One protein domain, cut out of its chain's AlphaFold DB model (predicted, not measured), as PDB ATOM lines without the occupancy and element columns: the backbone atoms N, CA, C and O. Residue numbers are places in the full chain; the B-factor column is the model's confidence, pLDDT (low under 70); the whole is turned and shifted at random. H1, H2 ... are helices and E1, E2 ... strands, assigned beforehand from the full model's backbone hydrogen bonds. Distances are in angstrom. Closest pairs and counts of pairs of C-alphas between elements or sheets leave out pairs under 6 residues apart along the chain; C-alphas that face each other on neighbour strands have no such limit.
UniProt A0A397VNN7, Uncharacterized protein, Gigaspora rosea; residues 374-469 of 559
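AT A GLANCE: This is residues 374 to 469 of the 559 residues of an uncharacterized protein of Gigaspora rosea (UniProt A0A397VNN7). One helix, H1, lies in the middle of a small helical body, with the two-stranded hairpin E1 and E2 packed on one side of it and H2 beside it, while H3, H4 and the long H5 make up the other end. H4 folds back into H5 as a helical hairpin, with the short H3 packed on H5; of this group H1 only just touches H4, with its residue Thr 385 alone, and is close to H3 but not clearly touching it. The printed part has 96 residues, with five named helices and two named strands in the order H1 E1 E2 H2 H3 H4 H5; the class is mostly helix, and the sheet, order E1 - E2, is antiparallel. The whole is compact, with a radius of gyration of the C-alphas of 12.9 A and spans of 38 by 30 by 22 A.

HOW THE PARTS SIT: E1, residues 403 to 406, and E2, residues 409 to 412, form a hairpin of antiparallel neighbours with 146 degrees between their directions; N 404 and O 411 are 2.9 A apart and N 411 and O 404 2.8 A, both within hydrogen-bond range. The closest C-alphas of E2 and H1, residues 374 to 385, are those of Cys 410 and Phe 383, 4.6 A apart. H1 touches H2, residues 415 to 427, closest at the C-alphas of Leu 384 and Arg 418, 6.5 A; they run opposite ways at a steep tilt of 35.4 degrees, only just past shallow. H1 only just touches H4, residues 437 to 445, with 3 pairs of C-alphas within 8 A and with residue 385 alone; the closest C-alphas are those of Thr 385 and Trp 439, 6.2 A, and the two run the same way at a shallow tilt of 23 degrees. H4 and H5, residues 450 to 468, touch as a hairpin, opposite ways at a shallow tilt of 18 degrees, the C-alphas of Ile 443 and Lys 453 closest at 5.6 A. H3, residues 431 to 435, touches H5, closest at the C-alphas of Phe 434 and Ala 460, 4.9 A. H2 and H5 are near each other; H1 and H5 are apart. In H1, H2 and H5 every O i to N i+4 pair is within hydrogen-bond range; H3 has 0 of 1, with 2 of 2 O i to N i+3 pairs, and H4 has 2 of 5, with 5 of 6.

IN THESE COORDINATES: H1 is 15.8 A long and begins at C-alpha 374 (143.213, 149.847, 181.528). E1 and E2 are 10.0 A and 10.3 A long. H2 is 18.3 A, H3 7.2 A and H4 12.8 A. H5, 26.8 A, ends at C-alpha 468 (162.099, 138.131, 181.363).

THE WHOLE: The two C-alphas farthest apart are those of Asn 407 and Gly 469, 39.2 A. The printed part has no cut. The link from H1 to E1, residues 386 to 402, is long; the others are tight. Mean pLDDT of the printed part is 76.6, and 15 residues are under 70, among them 392 to 397 and 450 to 452.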
ATOM      1  N   MET A 374     142.657 149.717 180.201       54.59
ATOM      2  CA  MET A 374     143.213 149.847 181.528       54.59
ATOM      3  C   MET A 374     142.156 149.706 182.621       54.59
ATOM      4  O   MET A 374     142.397 149.012 183.595       54.59
ATOM      5  N   SER A 375     141.012 150.364 182.490       60.00
ATOM      6  CA  SER A 375     139.926 150.338 183.466       60.00
ATOM      7  C   SER A 375     139.133 149.022 183.456       60.00
ATOM      8  O   SER A 375     138.920 148.465 184.530       60.00
ATOM      9  N   HIS A 376     138.825 148.447 182.285       70.62
ATOM     10  CA  HIS A 376     138.212 147.119 182.198       70.62
ATOM     11  C   HIS A 376     139.194 146.038 182.663       70.62
ATOM     12  O   HIS A 376     138.831 145.183 183.456       70.62
ATOM     13  N   VAL A 377     140.476 146.120 182.287       72.12
ATOM     14  CA  VAL A 377     141.533 145.241 182.822       72.12
ATOM     15  C   VAL A 377     141.681 145.403 184.333       72.12
ATOM     16  O   VAL A 377     141.855 144.406 185.022       72.12
ATOM     17  N   LYS A 378     141.581 146.621 184.881       77.12
ATOM     18  CA  LYS A 378     141.598 146.849 186.337       77.12
ATOM     19  C   LYS A 378     140.391 146.206 187.017       77.12
ATOM     20  O   LYS A 378     140.567 145.546 188.039       77.12
ATOM     21  N   LEU A 379     139.192 146.365 186.460       81.50
ATOM     22  CA  LEU A 379     137.980 145.729 186.975       81.50
ATOM     23  C   LEU A 379     138.103 144.197 186.923       81.50
ATOM     24  O   LEU A 379     137.928 143.522 187.931       81.50
ATOM     25  N   MET A 380     138.498 143.653 185.776       83.44
ATOM     26  CA  MET A 380     138.683 142.218 185.562       83.44
ATOM     27  C   MET A 380     139.795 141.610 186.424       83.44
ATOM     28  O   MET A 380     139.643 140.522 186.975       83.44
ATOM     29  N   SER A 381     140.888 142.341 186.629       82.88
ATOM     30  CA  SER A 381     141.943 141.978 187.580       82.88
ATOM     31  C   SER A 381     141.428 141.950 189.024       82.88
ATOM     32  O   SER A 381     141.790 141.064 189.802       82.88
ATOM     33  N   SER A 382     140.522 142.867 189.375       86.94
ATOM     34  CA  SER A 382     139.890 142.893 190.700       86.94
ATOM     35  C   SER A 382     139.029 141.648 190.928       86.94
ATOM     36  O   SER A 382     139.099 141.065 192.009       86.94
ATOM     37  N   PHE A 383     138.320 141.155 189.903       87.06
ATOM     38  CA  PHE A 383     137.614 139.866 189.963       87.06
ATOM     39  C   PHE A 383     138.552 138.684 190.215       87.06
ATOM     40  O   PHE A 383     138.238 137.831 191.043       87.06
ATOM     41  N   LEU A 384     139.727 138.637 189.581       85.06
ATOM     42  CA  LEU A 384     140.669 137.535 189.802       85.06
ATOM     43  C   LEU A 384     141.308 137.561 191.196       85.06
ATOM     44  O   LEU A 384     141.530 136.508 191.787       85.06
ATOM     45  N   THR A 385     141.585 138.750 191.729       82.19
ATOM     46  CA  THR A 385     142.336 138.934 192.983       82.19
ATOM     47  C   THR A 385     141.458 139.067 194.231       82.19
ATOM     48  O   THR A 385     141.984 139.262 195.330       82.19
ATOM     49  N   LYS A 386     140.126 138.979 194.088       81.06
ATOM     50  CA  LYS A 386     139.166 139.396 195.126       81.06
ATOM     51  C   LYS A 386     139.477 140.801 195.651       81.06
ATOM     52  O   LYS A 386     139.573 141.028 196.857       81.06
ATOM     53  N   GLY A 387     139.740 141.715 194.724       82.94
ATOM     54  CA  GLY A 387     139.987 143.124 194.993       82.94
ATOM     55  C   GLY A 387     138.695 143.936 195.068       82.94
ATOM     56  O   GLY A 387     137.608 143.434 194.784       82.94
ATOM     57  N   TYR A 388     138.841 145.210 195.421       86.44
ATOM     58  CA  TYR A 388     137.756 146.186 195.348       86.44
ATOM     59  C   TYR A 388     137.528 146.621 193.896       86.44
ATOM     60  O   TYR A 388     138.515 146.833 193.178       86.44
ATOM     61  N   PRO A 389     136.270 146.798 193.455       82.62
ATOM     62  CA  PRO A 389     135.987 147.335 192.135       82.62
ATOM     63  C   PRO A 389     136.564 148.757 192.025       82.62
ATOM     64  O   PRO A 389     136.479 149.538 192.978       82.62
ATOM     65  N   PRO A 390     137.155 149.140 190.880       77.44
ATOM     66  CA  PRO A 390     137.553 150.523 190.659       77.44
ATOM     67  C   PRO A 390     136.337 151.460 190.765       77.44
ATOM     68  O   PRO A 390     135.209 151.071 190.458       77.44
ATOM     69  N   SER A 391     136.549 152.711 191.175       73.50
ATOM     70  CA  SER A 391     135.462 153.690 191.256       73.50
ATOM     71  C   SER A 391     134.837 153.955 189.878       73.50
ATOM     72  O   SER A 391     135.537 154.025 188.867       73.50
ATOM     73  N   GLY A 392     133.509 154.107 189.842       67.31
ATOM     74  CA  GLY A 392     132.748 154.378 188.613       67.31
ATOM     75  C   GLY A 392     132.153 153.149 187.916       67.31
ATOM     76  O   GLY A 392     131.514 153.317 186.880       67.31
ATOM     77  N   TYR A 393     132.317 151.953 188.488       66.25
ATOM     78  CA  TYR A 393     131.774 150.698 187.962       66.25
ATOM     79  C   TYR A 393     130.521 150.232 188.705       66.25
ATOM     80  O   TYR A 393     130.450 150.303 189.931       66.25
ATOM     81  N   GLY A 394     129.539 149.728 187.962       64.25
ATOM     82  CA  GLY A 394     128.305 149.138 188.469       64.25
ATOM     83  C   GLY A 394     128.024 147.751 187.889       64.25
ATOM     84  O   GLY A 394     128.696 147.267 186.983       64.25
ATOM     85  N   VAL A 395     126.971 147.112 188.405       63.69
ATOM     86  CA  VAL A 395     126.539 145.735 188.070       63.69
ATOM     87  C   VAL A 395     126.245 145.477 186.583       63.69
ATOM     88  O   VAL A 395     126.090 144.330 186.180       63.69
ATOM     89  N   SER A 396     126.155 146.526 185.763       63.00
ATOM     90  CA  SER A 396     125.954 146.447 184.312       63.00
ATOM     91  C   SER A 396     127.241 146.408 183.490       63.00
ATOM     92  O   SER A 396     127.164 146.258 182.274       63.00
ATOM     93  N   ASP A 397     128.401 146.583 184.122       65.25
ATOM     94  CA  ASP A 397     129.685 146.747 183.427       65.25
ATOM     95  C   ASP A 397     130.473 145.429 183.317       65.25
ATOM     96  O   ASP A 397     131.587 145.390 182.794       65.25
ATOM     97  N   PHE A 398     129.889 144.334 183.804       73.50
ATOM     98  CA  PHE A 398     130.422 142.979 183.734       73.50
ATOM     99  C   PHE A 398     129.280 141.962 183.609       73.50
ATOM    100  O   PHE A 398     128.124 142.251 183.923       73.50
ATOM    101  N   ASP A 399     129.591 140.760 183.126       73.00
ATOM    102  CA  ASP A 399     128.594 139.700 182.991       73.00
ATOM    103  C   ASP A 399     128.245 139.118 184.366       73.00
ATOM    104  O   ASP A 399     128.964 138.273 184.905       73.00
ATOM    105  N   HIS A 400     127.126 139.578 184.926       76.12
ATOM    106  CA  HIS A 400     126.648 139.200 186.257       76.12
ATOM    107  C   HIS A 400     126.345 137.701 186.419       76.12
ATOM    108  O   HIS A 400     126.170 137.226 187.538       76.12
ATOM    109  N   ARG A 401     126.285 136.935 185.318       66.94
ATOM    110  CA  ARG A 401     126.145 135.472 185.367       66.94
ATOM    111  C   ARG A 401     127.427 134.793 185.835       66.94
ATOM    112  O   ARG A 401     127.370 133.694 186.377       66.94
ATOM    113  N   PHE A 402     128.574 135.430 185.596       77.12
ATOM    114  CA  PHE A 402     129.894 134.858 185.854       77.12
ATOM    115  C   PHE A 402     130.707 135.637 186.887       77.12
ATOM    116  O   PHE A 402     131.566 135.045 187.546       77.12
ATOM    117  N   PHE A 403     130.428 136.929 187.050       84.56
ATOM    118  CA  PHE A 403     131.147 137.847 187.926       84.56
ATOM    119  C   PHE A 403     130.163 138.613 188.799       84.56
ATOM    120  O   PHE A 403     129.113 139.022 188.323       84.56
ATOM    121  N   TYR A 404     130.472 138.827 190.070       85.62
ATOM    122  CA  TYR A 404     129.571 139.531 190.980       85.62
ATOM    123  C   TYR A 404     130.344 140.283 192.058       85.62
ATOM    124  O   TYR A 404     131.484 139.948 192.363       85.62
ATOM    125  N   ILE A 405     129.734 141.323 192.619       86.62
ATOM    126  CA  ILE A 405     130.313 142.086 193.726       86.62
ATOM    127  C   ILE A 405     129.508 141.760 194.978       86.62
ATOM    128  O   ILE A 405     128.287 141.902 194.983       86.62
ATOM    129  N   GLU A 406     130.190 141.320 196.028       83.50
ATOM    130  CA  GLU A 406     129.594 141.004 197.324       83.50
ATOM    131  C   GLU A 406     130.500 141.559 198.422       83.50
ATOM    132  O   GLU A 406     131.705 141.294 198.430       83.50
ATOM    133  N   ASN A 407     129.919 142.343 199.338       84.94
ATOM    134  CA  ASN A 407     130.638 143.058 200.399       84.94
ATOM    135  C   ASN A 407     131.791 143.929 199.863       84.94
ATOM    136  O   ASN A 407     132.902 143.878 200.387       84.94
ATOM    137  N   GLU A 408     131.535 144.693 198.792       84.12
ATOM    138  CA  GLU A 408     132.522 145.544 198.096       84.12
ATOM    139  C   GLU A 408     133.712 144.786 197.475       84.12
ATOM    140  O   GLU A 408     134.663 145.401 196.999       84.12
ATOM    141  N   LEU A 409     133.674 143.454 197.436       83.81
ATOM    142  CA  LEU A 409     134.715 142.634 196.826       83.81
ATOM    143  C   LEU A 409     134.211 142.014 195.530       83.81
ATOM    144  O   LEU A 409     133.073 141.563 195.434       83.81
ATOM    145  N   CYS A 410     135.082 141.977 194.533       88.00
ATOM    146  CA  CYS A 410     134.827 141.334 193.257       88.00
ATOM    147  C   CYS A 410     134.999 139.806 193.370       88.00
ATOM    148  O   CYS A 410     136.018 139.321 193.859       88.00
ATOM    149  N   HIS A 411     134.036 139.039 192.862       84.19
ATOM    150  CA  HIS A 411     134.022 137.573 192.863       84.19
ATOM    151  C   HIS A 411     133.658 137.005 191.490       84.19
ATOM    152  O   HIS A 411     133.065 137.676 190.647       84.19
ATOM    153  N   TYR A 412     133.985 135.735 191.277       87.06
ATOM    154  CA  TYR A 412     133.604 134.963 190.098       87.06
ATOM    155  C   TYR A 412     132.957 133.644 190.520       87.06
ATOM    156  O   TYR A 412     133.257 133.107 191.585       87.06
ATOM    157  N   VAL A 413     132.080 133.106 189.674       81.00
ATOM    158  CA  VAL A 413     131.248 131.942 190.023       81.00
ATOM    159  C   VAL A 413     131.972 130.599 189.911       81.00
ATOM    160  O   VAL A 413     131.613 129.655 190.609       81.00
ATOM    161  N   CYS A 414     132.971 130.468 189.028       76.69
ATOM    162  CA  CYS A 414     133.643 129.186 188.788       76.69
ATOM    163  C   CYS A 414     135.039 129.321 188.156       76.69
ATOM    164  O   CYS A 414     135.423 130.380 187.654       76.69
ATOM    165  N   GLY A 415     135.787 128.210 188.139       71.94
ATOM    166  CA  GLY A 415     137.120 128.129 187.528       71.94
ATOM    167  C   GLY A 415     137.132 128.453 186.031       71.94
ATOM    168  O   GLY A 415     138.057 129.106 185.572       71.94
ATOM    169  N   VAL A 416     136.071 128.118 185.289       72.94
ATOM    170  CA  VAL A 416     135.968 128.451 183.855       72.94
ATOM    171  C   VAL A 416     135.940 129.965 183.644       72.94
ATOM    172  O   VAL A 416     136.686 130.481 182.819       72.94
ATOM    173  N   ALA A 417     135.143 130.699 184.428       75.75
ATOM    174  CA  ALA A 417     135.097 132.160 184.357       75.75
ATOM    175  C   ALA A 417     136.466 132.787 184.677       75.75
ATOM    176  O   ALA A 417     136.903 133.717 183.998       75.75
ATOM    177  N   ARG A 418     137.169 132.234 185.673       85.94
ATOM    178  CA  ARG A 418     138.534 132.630 186.044       85.94
ATOM    179  C   ARG A 418     139.537 132.375 184.913       85.94
ATOM    180  O   ARG A 418     140.317 133.265 184.587       85.94
ATOM    181  N   ASP A 419     139.512 131.192 184.309       77.00
ATOM    182  CA  ASP A 419     140.468 130.793 183.274       77.00
ATOM    183  C   ASP A 419     140.225 131.563 181.966       77.00
ATOM    184  O   ASP A 419     141.170 132.070 181.363       77.00
ATOM    185  N   CYS A 420     138.958 131.766 181.582       76.25
ATOM    186  CA  CYS A 420     138.583 132.656 180.482       76.25
ATOM    187  C   CYS A 420     139.097 134.083 180.708       76.25
ATOM    188  O   CYS A 420     139.629 134.698 179.784       76.25
ATOM    189  N   MET A 421     138.995 134.598 181.937       81.94
ATOM    190  CA  MET A 421     139.503 135.928 182.270       81.94
ATOM    191  C   MET A 421     141.031 136.011 182.185       81.94
ATOM    192  O   MET A 421     141.584 136.991 181.691       81.94
ATOM    193  N   ALA A 422     141.730 134.974 182.644       80.19
ATOM    194  CA  ALA A 422     143.184 134.904 182.549       80.19
ATOM    195  C   ALA A 422     143.656 134.877 181.091       80.19
ATOM    196  O   ALA A 422     144.584 135.603 180.733       80.19
ATOM    197  N   ASN A 423     142.977 134.097 180.246       77.88
ATOM    198  CA  ASN A 423     143.246 134.040 178.810       77.88
ATOM    199  C   ASN A 423     142.981 135.392 178.141       77.88
ATOM    200  O   ASN A 423     143.806 135.856 177.359       77.88
ATOM    201  N   TYR A 424     141.899 136.078 178.516       77.94
ATOM    202  CA  TYR A 424     141.633 137.439 178.056       77.94
ATOM    203  C   TYR A 424     142.789 138.401 178.390       77.94
ATOM    204  O   TYR A 424     143.260 139.139 177.524       77.94
ATOM    205  N   LEU A 425     143.308 138.374 179.623       78.81
ATOM    206  CA  LEU A 425     144.456 139.205 180.013       78.81
ATOM    207  C   LEU A 425     145.743 138.829 179.257       78.81
ATOM    208  O   LEU A 425     146.521 139.721 178.897       78.81
ATOM    209  N   TYR A 426     145.933 137.537 178.975       73.38
ATOM    210  CA  TYR A 426     147.036 137.027 178.159       73.38
ATOM    211  C   TYR A 426     146.975 137.578 176.727       73.38
ATOM    212  O   TYR A 426     147.943 138.167 176.245       73.38
ATOM    213  N   GLU A 427     145.813 137.493 176.071       69.56
ATOM    214  CA  GLU A 427     145.583 138.031 174.722       69.56
ATOM    215  C   GLU A 427     145.822 139.543 174.642       69.56
ATOM    216  O   GLU A 427     146.342 140.057 173.648       69.56
ATOM    217  N   LYS A 428     145.490 140.278 175.710       69.00
ATOM    218  CA  LYS A 428     145.740 141.723 175.802       69.00
ATOM    219  C   LYS A 428     147.192 142.076 176.140       69.00
ATOM    220  O   LYS A 428     147.496 143.265 176.247       69.00
ATOM    221  N   LYS A 429     148.086 141.088 176.286       70.88
ATOM    222  CA  LYS A 429     149.488 141.255 176.710       70.88
ATOM    223  C   LYS A 429     149.622 142.004 178.045       70.88
ATOM    224  O   LYS A 429     150.564 142.767 178.226       70.88
ATOM    225  N   ARG A 430     148.673 141.802 178.969       77.44
ATOM    226  CA  ARG A 430     148.637 142.445 180.300       77.44
ATOM    227  C   ARG A 430     149.162 141.513 181.394       77.44
ATOM    228  O   ARG A 430     148.548 141.345 182.446       77.44
ATOM    229  N   MET A 431     150.287 140.858 181.110       75.56
ATOM    230  CA  MET A 431     150.869 139.813 181.961       75.56
ATOM    231  C   MET A 431     151.463 140.361 183.261       75.56
ATOM    232  O   MET A 431     151.624 139.613 184.220       75.56
ATOM    233  N   GLU A 432     151.748 141.665 183.326       76.31
ATOM    234  CA  GLU A 432     152.298 142.324 184.512       76.31
ATOM    235  C   GLU A 432     151.435 142.121 185.765       76.31
ATOM    236  O   GLU A 432     151.959 142.080 186.876       76.31
ATOM    237  N   ILE A 433     150.129 141.915 185.575       79.50
ATOM    238  CA  ILE A 433     149.150 141.683 186.640       79.50
ATOM    239  C   ILE A 433     149.462 140.400 187.410       79.50
ATOM    240  O   ILE A 433     149.314 140.368 188.627       79.50
ATOM    241  N   PHE A 434     149.926 139.358 186.721       82.56
ATOM    242  CA  PHE A 434     150.227 138.062 187.331       82.56
ATOM    243  C   PHE A 434     151.573 138.048 188.070       82.56
ATOM    244  O   PHE A 434     151.847 137.132 188.839       82.56
ATOM    245  N   THR A 435     152.409 139.067 187.852       78.06
ATOM    246  CA  THR A 435     153.661 139.281 188.598       78.06
ATOM    247  C   THR A 435     153.518 140.303 189.728       78.06
ATOM    248  O   THR A 435     154.475 140.544 190.458       78.06
ATOM    249  N   ASP A 436     152.347 140.933 189.867       80.75
ATOM    250  CA  ASP A 436     152.087 141.932 190.902       80.75
ATOM    251  C   ASP A 436     152.063 141.274 192.293       80.75
ATOM    252  O   ASP A 436     151.522 140.182 192.477       80.75
ATOM    253  N   ILE A 437     152.596 141.962 193.304       77.38
ATOM    254  CA  ILE A 437     152.589 141.489 194.694       77.38
ATOM    255  C   ILE A 437     151.167 141.173 195.187       77.38
ATOM    256  O   ILE A 437     150.969 140.241 195.960       77.38
ATOM    257  N   LYS A 438     150.147 141.889 194.697       77.62
ATOM    258  CA  LYS A 438     148.735 141.621 195.003       77.62
ATOM    259  C   LYS A 438     148.291 140.249 194.504       77.62
ATOM    260  O   LYS A 438     147.515 139.592 195.194       77.62
ATOM    261  N   TRP A 439     148.786 139.813 193.344       81.56
ATOM    262  CA  TRP A 439     148.533 138.478 192.803       81.56
ATOM    263  C   TRP A 439     149.203 137.409 193.661       81.56
ATOM    264  O   TRP A 439     148.555 136.450 194.072       81.56
ATOM    265  N   ILE A 440     150.474 137.614 194.010       76.88
ATOM    266  CA  ILE A 440     151.234 136.679 194.851       76.88
ATOM    267  C   ILE A 440     150.594 136.537 196.238       76.88
ATOM    268  O   ILE A 440     150.397 135.422 196.715       76.88
ATOM    269  N   ASN A 441     150.140 137.638 196.837       78.12
ATOM    270  CA  ASN A 441     149.437 137.620 198.122       78.12
ATOM    271  C   ASN A 441     148.102 136.850 198.069       78.12
ATOM    272  O   ASN A 441     147.586 136.431 199.106       78.12
ATOM    273  N   CYS A 442     147.519 136.628 196.883       74.50
ATOM    274  CA  CYS A 442     146.326 135.788 196.760       74.50
ATOM    275  C   CYS A 442     146.633 134.309 197.027       74.50
ATOM    276  O   CYS A 442     145.756 133.605 197.524       74.50
ATOM    277  N   ILE A 443     147.862 133.840 196.784       75.00
ATOM    278  CA  ILE A 443     148.268 132.453 197.069       75.00
ATOM    279  C   ILE A 443     148.040 132.126 198.551       75.00
ATOM    280  O   ILE A 443     147.506 131.064 198.874       75.00
ATOM    281  N   GLU A 444     148.357 133.062 199.448       72.50
ATOM    282  CA  GLU A 444     148.115 132.912 200.884       72.50
ATOM    283  C   GLU A 444     146.613 132.890 201.211       72.50
ATOM    284  O   GLU A 444     146.143 132.023 201.953       72.50
ATOM    285  N   LYS A 445     145.831 133.793 200.601       71.88
ATOM    286  CA  LYS A 445     144.370 133.865 200.792       71.88
ATOM    287  C   LYS A 445     143.647 132.593 200.344       71.88
ATOM    288  O   LYS A 445     142.621 132.240 200.918       71.88
ATOM    289  N   PHE A 446     144.172 131.904 199.331       71.69
ATOM    290  CA  PHE A 446     143.595 130.681 198.772       71.69
ATOM    291  C   PHE A 446     144.351 129.409 199.173       71.69
ATOM    292  O   PHE A 446     144.169 128.371 198.537       71.69
ATOM    293  N   LYS A 447     145.154 129.445 200.247       70.44
ATOM    294  CA  LYS A 447     146.015 128.324 200.672       70.44
ATOM    295  C   LYS A 447     145.300 126.975 200.829       70.44
ATOM    296  O   LYS A 447     145.914 125.940 200.598       70.44
ATOM    297  N   ASN A 448     144.006 126.988 201.159       73.31
ATOM    298  CA  ASN A 448     143.188 125.787 201.364       73.31
ATOM    299  C   ASN A 448     142.517 125.259 200.078       73.31
ATOM    300  O   ASN A 448     141.765 124.292 200.146       73.31
ATOM    301  N   ASN A 449     142.737 125.886 198.916       70.06
ATOM    302  CA  ASN A 449     142.191 125.443 197.631       70.06
ATOM    303  C   ASN A 449     143.340 125.105 196.658       70.06
ATOM    304  O   ASN A 449     143.855 126.008 195.990       70.06
ATOM    305  N   PRO A 450     143.741 123.822 196.556       69.25
ATOM    306  CA  PRO A 450     144.880 123.393 195.741       69.25
ATOM    307  C   PRO A 450     144.774 123.795 194.265       69.25
ATOM    308  O   PRO A 450     145.752 124.266 193.690       69.25
ATOM    309  N   SER A 451     143.587 123.688 193.662       64.75
ATOM    310  CA  SER A 451     143.366 124.044 192.253       64.75
ATOM    311  C   SER A 451     143.510 125.544 192.001       64.75
ATOM    312  O   SER A 451     144.025 125.963 190.968       64.75
ATOM    313  N   VAL A 452     143.056 126.377 192.940       68.50
ATOM    314  CA  VAL A 452     143.223 127.834 192.850       68.50
ATOM    315  C   VAL A 452     144.682 128.211 193.104       68.50
ATOM    316  O   VAL A 452     145.243 128.989 192.338       68.50
ATOM    317  N   LYS A 453     145.327 127.608 194.109       72.06
ATOM    318  CA  LYS A 453     146.757 127.788 194.397       72.06
ATOM    319  C   LYS A 453     147.629 127.464 193.176       72.06
ATOM    320  O   LYS A 453     148.474 128.279 192.812       72.06
ATOM    321  N   GLY A 454     147.386 126.319 192.531       70.38
ATOM    322  CA  GLY A 454     148.085 125.899 191.314       70.38
ATOM    323  C   GLY A 454     147.929 126.910 190.181       70.38
ATOM    324  O   GLY A 454     148.923 127.343 189.610       70.38
ATOM    325  N   PHE A 455     146.703 127.386 189.940       79.56
ATOM    326  CA  PHE A 455     146.434 128.422 188.942       79.56
ATOM    327  C   PHE A 455     147.212 129.726 189.205       79.56
ATOM    328  O   PHE A 455     147.830 130.269 188.288       79.56
ATOM    329  N   PHE A 456     147.216 130.237 190.443       78.25
ATOM    330  CA  PHE A 456     147.940 131.474 190.772       78.25
ATOM    331  C   PHE A 456     149.451 131.325 190.551       78.25
ATOM    332  O   PHE A 456     150.068 132.232 189.985       78.25
ATOM    333  N   ALA A 457     150.022 130.189 190.964       79.62
ATOM    334  CA  ALA A 457     151.437 129.881 190.779       79.62
ATOM    335  C   ALA A 457     151.801 129.744 189.291       79.62
ATOM    336  O   ALA A 457     152.732 130.396 188.823       79.62
ATOM    337  N   GLU A 458     151.019 128.977 188.528       80.19
ATOM    338  CA  GLU A 458     151.220 128.768 187.092       80.19
ATOM    339  C   GLU A 458     151.234 130.100 186.330       80.19
ATOM    340  O   GLU A 458     152.173 130.385 185.583       80.19
ATOM    341  N   LYS A 459     150.232 130.967 186.549       82.06
ATOM    342  CA  LYS A 459     150.163 132.260 185.849       82.06
ATOM    343  C   LYS A 459     151.298 133.201 186.240       82.06
ATOM    344  O   LYS A 459     151.797 133.910 185.366       82.06
ATOM    345  N   ALA A 460     151.750 133.178 187.495       82.06
ATOM    346  CA  ALA A 460     152.912 133.957 187.923       82.06
ATOM    347  C   ALA A 460     154.201 133.491 187.221       82.06
ATOM    348  O   ALA A 460     154.957 134.322 186.709       82.06
ATOM    349  N   CYS A 461     154.423 132.175 187.119       80.44
ATOM    350  CA  CYS A 461     155.562 131.600 186.400       80.44
ATOM    351  C   CYS A 461     155.532 131.949 184.907       80.44
ATOM    352  O   CYS A 461     156.515 132.475 184.382       80.44
ATOM    353  N   ILE A 462     154.394 131.737 184.235       79.19
ATOM    354  CA  ILE A 462     154.224 132.063 182.810       79.19
ATOM    355  C   ILE A 462     154.458 133.556 182.564       79.19
ATOM    356  O   ILE A 462     155.120 133.929 181.597       79.19
ATOM    357  N   ALA A 463     153.943 134.428 183.430       80.69
ATOM    358  CA  ALA A 463     154.130 135.867 183.289       80.69
ATOM    359  C   ALA A 463     155.579 136.308 183.511       80.69
ATOM    360  O   ALA A 463     156.064 137.184 182.793       80.69
ATOM    361  N   SER A 464     156.284 135.682 184.457       80.44
ATOM    362  CA  SER A 464     157.716 135.911 184.665       80.44
ATOM    363  C   SER A 464     158.529 135.502 183.434       80.44
ATOM    364  O   SER A 464     159.339 136.293 182.953       80.44
ATOM    365  N   ILE A 465     158.246 134.324 182.865       80.62
ATOM    366  CA  ILE A 465     158.855 133.840 181.616       80.62
ATOM    367  C   ILE A 465     158.558 134.798 180.459       80.62
ATOM    368  O   ILE A 465     159.464 135.181 179.726       80.62
ATOM    369  N   PHE A 466     157.306 135.232 180.304       73.31
ATOM    370  CA  PHE A 466     156.920 136.167 179.247       73.31
ATOM    371  C   PHE A 466     157.669 137.504 179.356       73.31
ATOM    372  O   PHE A 466     158.063 138.081 178.346       73.31
ATOM    373  N   ARG A 467     157.858 138.007 180.582       74.25
ATOM    374  CA  ARG A 467     158.503 139.299 180.839       74.25
ATOM    375  C   ARG A 467     160.019 139.243 180.685       74.25
ATOM    376  O   ARG A 467     160.600 140.166 180.120       74.25
ATOM    377  N   ASN A 468     160.644 138.216 181.244       75.31
ATOM    378  CA  ASN A 468     162.099 138.131 181.363       75.31
ATOM    379  C   ASN A 468     162.729 137.269 180.259       75.31
ATOM    380  O   ASN A 468     163.947 137.263 180.114       75.31
ATOM    381  N   GLY A 469     161.908 136.564 179.477       68.25
ATOM    382  CA  GLY A 469     162.360 135.483 178.614       68.25
ATOM    383  C   GLY A 469     162.815 134.265 179.423       68.25
ATOM    384  O   GLY A 469     162.887 134.285 180.652       68.25
TER     385      GLY A 469